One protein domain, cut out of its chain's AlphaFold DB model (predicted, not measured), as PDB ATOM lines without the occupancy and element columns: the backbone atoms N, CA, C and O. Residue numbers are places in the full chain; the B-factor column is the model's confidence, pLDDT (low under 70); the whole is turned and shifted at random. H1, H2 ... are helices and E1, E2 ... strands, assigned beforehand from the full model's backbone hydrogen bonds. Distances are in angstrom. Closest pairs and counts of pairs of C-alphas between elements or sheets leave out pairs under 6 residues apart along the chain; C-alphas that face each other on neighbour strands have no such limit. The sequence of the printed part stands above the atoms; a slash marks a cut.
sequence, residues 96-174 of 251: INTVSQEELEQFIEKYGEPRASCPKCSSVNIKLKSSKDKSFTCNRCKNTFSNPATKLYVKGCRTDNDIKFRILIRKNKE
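Overview. This is residues 96 to 174 of the 251 residues of an uncharacterized protein of Clostridium magnum DSM 2767 (UniProt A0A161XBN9). A two-strand ribbon, E1 beside E4, makes the middle of a rod, with two helices, H1 and H2, at one end and a small hairpin, E2 and E3, toward the other. The printed part has 79 residues with two named helices and four named strands, in the order H1 E1 E2 E3 E4 H2. Both two-strand sheets are antiparallel and the class is mixed, helices and strands. The whole is loose, with a radius of gyration of the C-alphas of 15.3 A and spans of 50 by 20 by 18 A.

Arrangement. E1, residues 112 to 117, and E4, residues 149 to 154, are antiparallel neighbours at 142 degrees, with N 115 and O 151 within hydrogen-bond range at 2.9 A. H1, residues 101 to 111, comes closest to E4 at the C-alphas of Tyr 111 and Val 154, 5.9 A apart. H2, residues 160 to 174, touches H1, the closest C-alphas being those of Leu 104 and Lys 164, 6.6 A apart. Their lines are about perpendicular at 85 degrees. In H1 and H2 every O i to N i+4 pair is within hydrogen-bond range. E2, residues 126 to 128, and E3, residues 136 to 138, form an antiparallel hairpin, with N 127 and O 137 2.8 A apart. Residues 136 to 137 of E3 also pair antiparallel with residues 144 to 145. E2 and E3 are apart from both helices.

Along the chain. H1 begins at C-alpha 101 (76.438, 77.251, 147.766) and is 15.5 A long. E1 measures 13.3 A, E2 6.8 A, E3 6.7 A and E4 16.0 A. H2, 21.0 A long, ends at C-alpha 174 (75.474, 87.889, 131.179).

Size, cuts and confidence. The two C-alphas farthest apart are those of Ile 96 and Lys 132, 51.5 A. The printed part has no cut and no long link. Mean pLDDT of the printed part is 90.8, and residues 131 and 133 are under 70.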
ATOM      1  N   ILE A  96      73.664  76.198 134.415       84.75
ATOM      2  CA  ILE A  96      73.448  77.644 134.251       84.75
ATOM      3  C   ILE A  96      72.259  78.136 135.085       84.75
ATOM      4  O   ILE A  96      72.305  79.237 135.638       84.75
ATOM      5  N   ASN A  97      71.216  77.312 135.213       85.69
ATOM      6  CA  ASN A  97      70.001  77.633 135.962       85.69
ATOM      7  C   ASN A  97      70.079  77.241 137.442       85.69
ATOM      8  O   ASN A  97      69.083  77.324 138.164       85.69
ATOM      9  N   THR A  98      71.256  76.836 137.909       89.94
ATOM     10  CA  THR A  98      71.506  76.501 139.309       89.94
ATOM     11  C   THR A  98      72.448  77.518 139.946       89.94
ATOM     12  O   THR A  98      73.204  78.214 139.262       89.94
ATOM     13  N   VAL A  99      72.346  77.643 141.269       93.62
ATOM     14  CA  VAL A  99      73.229  78.479 142.085       93.62
ATOM     15  C   VAL A  99      73.872  77.574 143.119       93.62
ATOM     16  O   VAL A  99      73.158  76.998 143.949       93.62
ATOM     17  N   SER A 100      75.191  77.435 143.046       93.62
ATOM     18  CA  SER A 100      75.963  76.682 144.024       93.62
ATOM     19  C   SER A 100      75.967  77.399 145.378       93.62
ATOM     20  O   SER A 100      75.667  78.592 145.490       93.62
ATOM     21  N   GLN A 101      76.295  76.660 146.437       93.50
ATOM     22  CA  GLN A 101      76.438  77.251 147.766       93.50
ATOM     23  C   GLN A 101      77.588  78.274 147.803       93.50
ATOM     24  O   GLN A 101      77.444  79.336 148.399       93.50
ATOM     25  N   GLU A 102      78.673  78.000 147.082       94.56
ATOM     26  CA  GLU A 102      79.816  78.903 146.948       94.56
ATOM     27  C   GLU A 102      79.435  80.217 146.240       94.56
ATOM     28  O   GLU A 102      79.750  81.298 146.731       94.56
ATOM     29  N   GLU A 103      78.680  80.153 145.133       94.38
ATOM     30  CA  GLU A 103      78.186  81.349 144.430       94.38
ATOM     31  C   GLU A 103      77.312  82.219 145.348       94.38
ATOM     32  O   GLU A 103      77.363  83.451 145.295       94.38
ATOM     33  N   LEU A 104      76.497  81.583 146.194       95.50
ATOM     34  CA  LEU A 104      75.659  82.274 147.168       95.50
ATOM     35  C   LEU A 104      76.507  82.999 148.221       95.50
ATOM     36  O   LEU A 104      76.242  84.167 148.512       95.50
ATOM     37  N   GLU A 105      77.515  82.326 148.772       94.81
ATOM     38  CA  GLU A 105      78.415  82.878 149.789       94.81
ATOM     39  C   GLU A 105      79.228  84.054 149.243       94.81
ATOM     40  O   GLU A 105      79.176  85.142 149.818       94.81
ATOM     41  N   GLN A 106      79.852  83.896 148.071       95.81
ATOM     42  CA  GLN A 106      80.587  84.969 147.391       95.81
ATOM     43  C   GLN A 106      79.692  86.182 147.092       95.81
ATOM     44  O   GLN A 106      80.104  87.338 147.221       95.81
ATOM     45  N   PHE A 107      78.435  85.947 146.701       95.62
ATOM     46  CA  PHE A 107      77.491  87.032 146.446       95.62
ATOM     47  C   PHE A 107      77.122  87.787 147.730       95.62
ATOM     48  O   PHE A 107      77.020  89.019 147.717       95.62
ATOM     49  N   ILE A 108      76.906  87.065 148.833       94.69
ATOM     50  CA  ILE A 108      76.627  87.656 150.146       94.69
ATOM     51  C   ILE A 108      77.834  88.451 150.640       94.69
ATOM     52  O   ILE A 108      77.646  89.545 151.158       94.69
ATOM     53  N   GLU A 109      79.050  87.950 150.456       95.19
ATOM     54  CA  GLU A 109      80.271  88.660 150.838       95.19
ATOM     55  C   GLU A 109      80.440  89.961 150.045       95.19
ATOM     56  O   GLU A 109      80.677  91.023 150.617       95.19
ATOM     57  N   LYS A 110      80.224  89.910 148.727       95.69
ATOM     58  CA  LYS A 110      80.407  91.061 147.836       95.69
ATOM     59  C   LYS A 110      79.352  92.159 148.000       95.69
ATOM     60  O   LYS A 110      79.662  93.335 147.825       95.69
ATOM     61  N   TYR A 111      78.092  91.790 148.237       94.75
ATOM     62  CA  TYR A 111      76.955  92.727 148.232       94.75
ATOM     63  C   TYR A 111      76.236  92.842 149.581       94.75
ATOM     64  O   TYR A 111      75.238  93.563 149.688       94.75
ATOM     65  N   GLY A 112      76.672  92.087 150.584       94.06
ATOM     66  CA  GLY A 112      76.093  92.089 151.915       94.06
ATOM     67  C   GLY A 112      76.618  93.243 152.752       94.06
ATOM     68  O   GLY A 112      77.808  93.525 152.794       94.06
ATOM     69  N   GLU A 113      75.710  93.888 153.471       94.12
ATOM     70  CA  GLU A 113      76.050  94.901 154.465       94.12
ATOM     71  C   GLU A 113      75.953  94.278 155.863       94.12
ATOM     72  O   GLU A 113      74.981  93.559 156.138       94.12
ATOM     73  N   PRO A 114      76.902  94.543 156.776       94.38
ATOM     74  CA  PRO A 114      76.816  94.040 158.139       94.38
ATOM     75  C   PRO A 114      75.593  94.631 158.846       94.38
ATOM     76  O   PRO A 114      75.394  95.846 158.886       94.38
ATOM     77  N   ARG A 115      74.756  93.765 159.425       92.38
ATOM     78  CA  ARG A 115      73.597  94.161 160.232       92.38
ATOM     79  C   ARG A 115      73.520  93.381 161.529       92.38
ATOM     80  O   ARG A 115      73.799  92.183 161.575       92.38
ATOM     81  N   ALA A 116      73.054  94.071 162.565       92.75
ATOM     82  CA  ALA A 116      72.679  93.448 163.821       92.75
ATOM     83  C   ALA A 116      71.563  92.415 163.586       92.75
ATOM     84  O   ALA A 116      70.593  92.653 162.862       92.75
ATOM     85  N   SER A 117      71.711  91.252 164.204       93.31
ATOM     86  CA  SER A 117      70.848  90.094 164.025       93.31
ATOM     87  C   SER A 117      70.676  89.332 165.335       93.31
ATOM     88  O   SER A 117      71.423  89.497 166.301       93.31
ATOM     89  N   CYS A 118      69.641  88.502 165.387       92.94
ATOM     90  CA  CYS A 118      69.388  87.662 166.544       92.94
ATOM     91  C   CYS A 118      70.449  86.554 166.659       92.94
ATOM     92  O   CYS A 118      70.534  85.744 165.739       92.94
ATOM     93  N   PRO A 119      71.150  86.410 167.799       94.12
ATOM     94  CA  PRO A 119      72.165  85.367 167.978       94.12
ATOM     95  C   PRO A 119      71.594  83.938 167.948       94.12
ATOM     96  O   PRO A 119      72.326  82.991 167.708       94.12
ATOM     97  N   LYS A 120      70.281  83.768 168.164       93.44
ATOM     98  CA  LYS A 120      69.617  82.452 168.176       93.44
ATOM     99  C   LYS A 120      69.147  81.979 166.797       93.44
ATOM    100  O   LYS A 120      69.095  80.783 166.550       93.44
ATOM    101  N   CYS A 121      68.699  82.890 165.930       89.75
ATOM    102  CA  CYS A 121      68.050  82.520 164.658       89.75
ATOM    103  C   CYS A 121      68.514  83.340 163.447       89.75
ATOM    104  O   CYS A 121      67.896  83.271 162.382       89.75
ATOM    105  N   SER A 122      69.534  84.180 163.628       89.06
ATOM    106  CA  SER A 122      70.172  85.013 162.600       89.06
ATOM    107  C   SER A 122      69.224  85.960 161.852       89.06
ATOM    108  O   SER A 122      69.538  86.459 160.771       89.06
ATOM    109  N   SER A 123      68.035  86.223 162.408       88.12
ATOM    110  CA  SER A 123      67.079  87.175 161.843       88.12
ATOM    111  C   SER A 123      67.542  88.606 162.103       88.12
ATOM    112  O   SER A 123      67.799  88.968 163.248       88.12
ATOM    113  N   VAL A 124      67.573  89.430 161.053       89.31
ATOM    114  CA  VAL A 124      67.846  90.878 161.137       89.31
ATOM    115  C   VAL A 124      66.637  91.690 161.619       89.31
ATOM    116  O   VAL A 124      66.732  92.893 161.832       89.31
ATOM    117  N   ASN A 125      65.478  91.046 161.793       90.56
ATOM    118  CA  ASN A 125      64.268  91.692 162.289       90.56
ATOM    119  C   ASN A 125      64.278  91.712 163.828       90.56
ATOM    120  O   ASN A 125      63.646  90.876 164.488       90.56
ATOM    121  N   ILE A 126      65.057  92.635 164.388       92.19
ATOM    122  CA  ILE A 126      65.229  92.831 165.830       92.19
ATOM    123  C   ILE A 126      64.713  94.216 166.229       92.19
ATOM    124  O   ILE A 126      64.883  95.189 165.498       92.19
ATOM    125  N   LYS A 127      64.064  94.306 167.389       92.00
ATOM    126  CA  LYS A 127      63.539  95.552 167.957       92.00
ATOM    127  C   LYS A 127      64.350  95.930 169.193       92.00
ATOM    128  O   LYS A 127      64.538  95.087 170.068       92.00
ATOM    129  N   LEU A 128      64.786  97.185 169.284       89.38
ATOM    130  CA  LEU A 128      65.361  97.747 170.509       89.38
ATOM    131  C   LEU A 128      64.222  98.043 171.504       89.38
ATOM    132  O   LEU A 128      63.251  98.705 171.134       89.38
ATOM    133  N   LYS A 129      64.297  97.513 172.734       78.88
ATOM    134  CA  LYS A 129      63.220  97.639 173.737       78.88
ATOM    135  C   LYS A 129      63.162  99.027 174.386       78.88
ATOM    136  O   LYS A 129      62.076  99.581 174.504       78.88
ATOM    137  N   SER A 130      64.302  99.590 174.783       73.06
ATOM    138  CA  SER A 130      64.427 100.959 175.303       73.06
ATOM    139  C   SER A 130      65.896 101.406 175.218       73.06
ATOM    140  O   SER A 130      66.799 100.572 175.320       73.06
ATOM    141  N   SER A 131      66.165 102.707 175.056       65.75
ATOM    142  CA  SER A 131      67.547 103.224 175.070       65.75
ATOM    143  C   SER A 131      68.240 103.054 176.430       65.75
ATOM    144  O   SER A 131      69.467 103.092 176.486       65.75
ATOM    145  N   LYS A 132      67.471 102.853 177.513       70.12
ATOM    146  CA  LYS A 132      67.989 102.674 178.878       70.12
ATOM    147  C   LYS A 132      68.449 101.237 179.148       70.12
ATOM    148  O   LYS A 132      69.513 101.059 179.725       70.12
ATOM    149  N   ASP A 133      67.716 100.233 178.660       68.50
ATOM    150  CA  ASP A 133      68.032  98.815 178.912       68.50
ATOM    151  C   ASP A 133      69.006  98.213 177.890       68.50
ATOM    152  O   ASP A 133      69.490  97.100 178.085       68.50
ATOM    153  N   LYS A 134      69.253  98.909 176.766       78.12
ATOM    154  CA  LYS A 134      70.110  98.467 175.642       78.12
ATOM    155  C   LYS A 134      69.845  97.017 175.184       78.12
ATOM    156  O   LYS A 134      70.725  96.369 174.628       78.12
ATOM    157  N   SER A 135      68.630  96.504 175.397       88.38
ATOM    158  CA  SER A 135      68.258  95.127 175.068       88.38
ATOM    159  C   SER A 135      67.479  95.050 173.757       88.38
ATOM    160  O   SER A 135      66.614  95.877 173.448       88.38
ATOM    161  N   PHE A 136      67.779  94.019 172.975       92.19
ATOM    162  CA  PHE A 136      67.118  93.703 171.718       92.19
ATOM    163  C   PHE A 136      66.150  92.541 171.915       92.19
ATOM    164  O   PHE A 136      66.373  91.639 172.719       92.19
ATOM    165  N   THR A 137      65.058  92.536 171.158       93.12
ATOM    166  CA  THR A 137      64.131  91.403 171.072       93.12
ATOM    167  C   THR A 137      63.946  91.011 169.613       93.12
ATOM    168  O   THR A 137      63.644  91.853 168.768       93.12
ATOM    169  N   CYS A 138      64.130  89.731 169.294       93.88
ATOM    170  CA  CYS A 138      63.904  89.228 167.943       93.88
ATOM    171  C   CYS A 138      62.406  89.103 167.648       93.88
ATOM    172  O   CYS A 138      61.681  88.421 168.370       93.88
ATOM    173  N   ASN A 139      61.942  89.664 166.532       92.75
ATOM    174  CA  ASN A 139      60.534  89.567 166.151       92.75
ATOM    175  C   ASN A 139      60.128  88.159 165.682       92.75
ATOM    176  O   ASN A 139      58.950  87.816 165.805       92.75
ATOM    177  N   ARG A 140      61.086  87.343 165.207       91.38
ATOM    178  CA  ARG A 140      60.867  85.967 164.720       91.38
ATOM    179  C   ARG A 140      60.769  84.946 165.855       91.38
ATOM    180  O   ARG A 140      59.752  84.282 165.973       91.38
ATOM    181  N   CYS A 141      61.811  84.814 166.679       93.56
ATOM    182  CA  CYS A 141      61.885  83.777 167.720       93.56
ATOM    183  C   CYS A 141      61.629  84.288 169.144       93.56
ATOM    184  O   CYS A 141      61.767  83.523 170.093       93.56
ATOM    185  N   LYS A 142      61.311  85.582 169.302       93.69
ATOM    186  CA  LYS A 142      61.027  86.253 170.586       93.69
ATOM    187  C   LYS A 142      62.171  86.241 171.610       93.69
ATOM    188  O   LYS A 142      61.978  86.700 172.727       93.69
ATOM    189  N   ASN A 143      63.373  85.803 171.225       92.62
ATOM    190  CA  ASN A 143      64.552  85.832 172.090       92.62
ATOM    191  C   ASN A 143      64.932  87.275 172.457       92.62
ATOM    192  O   ASN A 143      65.048  88.116 171.556       92.62
ATOM    193  N   THR A 144      65.168  87.541 173.742       92.56
ATOM    194  CA  THR A 144      65.708  88.811 174.250       92.56
ATOM    195  C   THR A 144      67.201  88.653 174.535       92.56
ATOM    196  O   THR A 144      67.619  87.644 175.091       92.56
ATOM    197  N   PHE A 145      68.014  89.615 174.103       92.75
ATOM    198  CA  PHE A 145      69.474  89.554 174.196       92.75
ATOM    199  C   PHE A 145      70.074  90.962 174.210       92.75
ATOM    200  O   PHE A 145      69.504  91.887 173.632       92.75
ATOM    201  N   SER A 146      71.230  91.121 174.851       90.50
ATOM    202  CA  SER A 146      71.928  92.415 174.945       90.50
ATOM    203  C   SER A 146      72.935  92.614 173.811       90.50
ATOM    204  O   SER A 146      73.041  93.706 173.266       90.50
ATOM    205  N   ASN A 147      73.612  91.537 173.397       90.31
ATOM    206  CA  ASN A 147      74.628  91.574 172.345       90.31
ATOM    207  C   ASN A 147      74.066  90.956 171.054       90.31
ATOM    208  O   ASN A 147      73.914  89.732 170.984       90.31
ATOM    209  N   PRO A 148      73.691  91.765 170.044       92.25
ATOM    210  CA  PRO A 148      73.286  91.238 168.748       92.25
ATOM    211  C   PRO A 148      74.478  90.583 168.043       92.25
ATOM    212  O   PRO A 148      75.599  91.081 168.110       92.25
ATOM    213  N   ALA A 149      74.221  89.495 167.321       93.38
ATOM    214  CA  ALA A 149      75.198  88.938 166.391       93.38
ATOM    215  C   ALA A 149      75.234  89.777 165.106       93.38
ATOM    216  O   ALA A 149      74.231  90.394 164.742       93.38
ATOM    217  N   THR A 150      76.337  89.752 164.365       93.00
ATOM    218  CA  THR A 150      76.425  90.409 163.052       93.00
ATOM    219  C   THR A 150      76.144  89.402 161.941       93.00
ATOM    220  O   THR A 150      76.703  88.311 161.935       93.00
ATOM    221  N   LYS A 151      75.287  89.770 160.985       91.38
ATOM    222  CA  LYS A 151      75.037  89.008 159.754       91.38
ATOM    223  C   LYS A 151      75.163  89.923 158.540       91.38
ATOM    224  O   LYS A 151      74.664  91.046 158.569       91.38
ATOM    225  N   LEU A 152      75.763  89.422 157.461       92.69
ATOM    226  CA  LEU A 152      75.738  90.087 156.160       92.69
ATOM    227  C   LEU A 152      74.335  89.999 155.549       92.69
ATOM    228  O   LEU A 152      73.768  88.918 155.371       92.69
ATOM    229  N   TYR A 153      73.752  91.157 155.260       91.25
ATOM    230  CA  TYR A 153      72.413  91.294 154.710       91.25
ATOM    231  C   TYR A 153      72.471  91.923 153.322       91.25
ATOM    232  O   TYR A 153      72.923  93.055 153.157       91.25
ATOM    233  N   VAL A 154      71.941  91.214 152.327       92.81
ATOM    234  CA  VAL A 154      71.793  91.739 150.968       92.81
ATOM    235  C   VAL A 154      70.519  92.581 150.891       92.81
ATOM    236  O   VAL A 154      69.404  92.084 151.075       92.81
ATOM    237  N   LYS A 155      70.664  93.872 150.572       89.69
ATOM    238  CA  LYS A 155      69.547  94.827 150.534       89.69
ATOM    239  C   LYS A 155      68.403  94.364 149.624       89.69
ATOM    240  O   LYS A 155      68.562  94.239 148.410       89.69
ATOM    241  N   GLY A 156      67.215  94.188 150.204       88.12
ATOM    242  CA  GLY A 156      65.991  93.813 149.486       88.12
ATOM    243  C   GLY A 156      65.840  92.311 149.223       88.12
ATOM    244  O   GLY A 156      64.959  91.939 148.456       88.12
ATOM    245  N   CYS A 157      66.672  91.473 149.846       89.81
ATOM    246  CA  CYS A 157      66.491  90.025 149.913       89.81
ATOM    247  C   CYS A 157      66.086  89.633 151.336       89.81
ATOM    248  O   CYS A 157      66.723  90.055 152.299       89.81
ATOM    249  N   ARG A 158      65.029  88.834 151.487       84.19
ATOM    250  CA  ARG A 158      64.561  88.340 152.793       84.19
ATOM    251  C   ARG A 158      65.064  86.928 153.072       84.19
ATOM    252  O   ARG A 158      65.229  86.560 154.233       84.19
ATOM    253  N   THR A 159      65.284  86.158 152.013       87.81
ATOM    254  CA  THR A 159      65.662  84.746 152.045       87.81
ATOM    255  C   THR A 159      66.828  84.468 151.103       87.81
ATOM    256  O   THR A 159      67.092  85.243 150.182       87.81
ATOM    257  N   ASP A 160      67.482  83.324 151.286       90.00
ATOM    258  CA  ASP A 160      68.530  82.864 150.373       90.00
ATOM    259  C   ASP A 160      67.968  82.605 148.970       90.00
ATOM    260  O   ASP A 160      68.658  82.847 147.986       90.00
ATOM    261  N   ASN A 161      66.693  82.214 148.847       92.88
ATOM    262  CA  ASN A 161      66.024  82.078 147.550       92.88
ATOM    263  C   ASN A 161      65.913  83.418 146.809       92.88
ATOM    264  O   ASN A 161      66.098  83.450 145.595       92.88
ATOM    265  N   ASP A 162      65.692  84.531 147.518       93.56
ATOM    266  CA  ASP A 162      65.703  85.864 146.896       93.56
ATOM    267  C   ASP A 162      67.103  86.215 146.369       93.56
ATOM    268  O   ASP A 162      67.249  86.827 145.309       93.56
ATOM    269  N   ILE A 163      68.149  85.818 147.103       94.19
ATOM    270  CA  ILE A 163      69.543  86.023 146.693       94.19
ATOM    271  C   ILE A 163      69.865  85.140 145.481       94.19
ATOM    272  O   ILE A 163      70.346  85.659 144.474       94.19
ATOM    273  N   LYS A 164      69.514  83.848 145.521       95.56
ATOM    274  CA  LYS A 164      69.650  82.911 144.393       95.56
ATOM    275  C   LYS A 164      68.940  83.432 143.148       95.56
ATOM    276  O   LYS A 164      69.537  83.465 142.078       95.56
ATOM    277  N   PHE A 165      67.713  83.935 143.277       94.69
ATOM    278  CA  PHE A 165      66.982  84.533 142.160       94.69
ATOM    279  C   PHE A 165      67.720  85.741 141.560       94.69
ATOM    280  O   PHE A 165      67.827  85.871 140.342       94.69
ATOM    281  N   ARG A 166      68.310  86.606 142.395       94.56
ATOM    282  CA  ARG A 166      69.134  87.731 141.918       94.56
ATOM    283  C   ARG A 166      70.436  87.303 141.247       94.56
ATOM    284  O   ARG A 166      70.886  88.010 140.341       94.56
ATOM    285  N   ILE A 167      71.051  86.214 141.702       95.00
ATOM    286  CA  ILE A 167      72.216  85.611 141.046       95.00
ATOM    287  C   ILE A 167      71.793  85.096 139.668       95.00
ATOM    288  O   ILE A 167      72.389  85.487 138.668       95.00
ATOM    289  N   LEU A 168      70.694  84.339 139.585       94.38
ATOM    290  CA  LEU A 168      70.157  83.823 138.322       94.38
ATOM    291  C   LEU A 168      69.786  84.929 137.329       94.38
ATOM    292  O   LEU A 168      70.055  84.786 136.140       94.38
ATOM    293  N   ILE A 169      69.213  86.049 137.782       92.50
ATOM    294  CA  ILE A 169      68.955  87.210 136.910       92.50
ATOM    295  C   ILE A 169      70.262  87.739 136.306       92.50
ATOM    296  O   ILE A 169      70.301  88.057 135.117       92.50
ATOM    297  N   ARG A 170      71.333  87.840 137.104       92.56
ATOM    298  CA  ARG A 170      72.641  88.306 136.619       92.56
ATOM    299  C   ARG A 170      73.265  87.316 135.644       92.56
ATOM    300  O   ARG A 170      73.607  87.738 134.545       92.56
ATOM    301  N   LYS A 171      73.300  86.022 135.990       92.69
ATOM    302  CA  LYS A 171      73.774  84.945 135.102       92.69
ATOM    303  C   LYS A 171      73.027  84.968 133.767       92.69
ATOM    304  O   LYS A 171      73.650  85.001 132.714       92.69
ATOM    305  N   ASN A 172      71.695  85.069 133.790       91.56
ATOM    306  CA  ASN A 172      70.884  85.175 132.572       91.56
ATOM    307  C   ASN A 172      71.174  86.443 131.760       91.56
ATOM    308  O   ASN A 172      71.172  86.404 130.529       91.56
ATOM    309  N   LYS A 173      71.412  87.581 132.420       93.81
ATOM    310  CA  LYS A 173      71.785  88.825 131.739       93.81
ATOM    311  C   LYS A 173      73.139  88.686 131.041       93.81
ATOM    312  O   LYS A 173      73.252  89.060 129.878       93.81
ATOM    313  N   GLU A 174      74.139  88.147 131.731       93.00
ATOM    314  CA  GLU A 174      75.474  87.889 131.179       93.00
ATOM    315  C   GLU A 174      75.410  86.892 130.024       93.00
ATOM    316  O   GLU A 174      75.971  87.141 128.959       93.00
TER     317      GLU A 174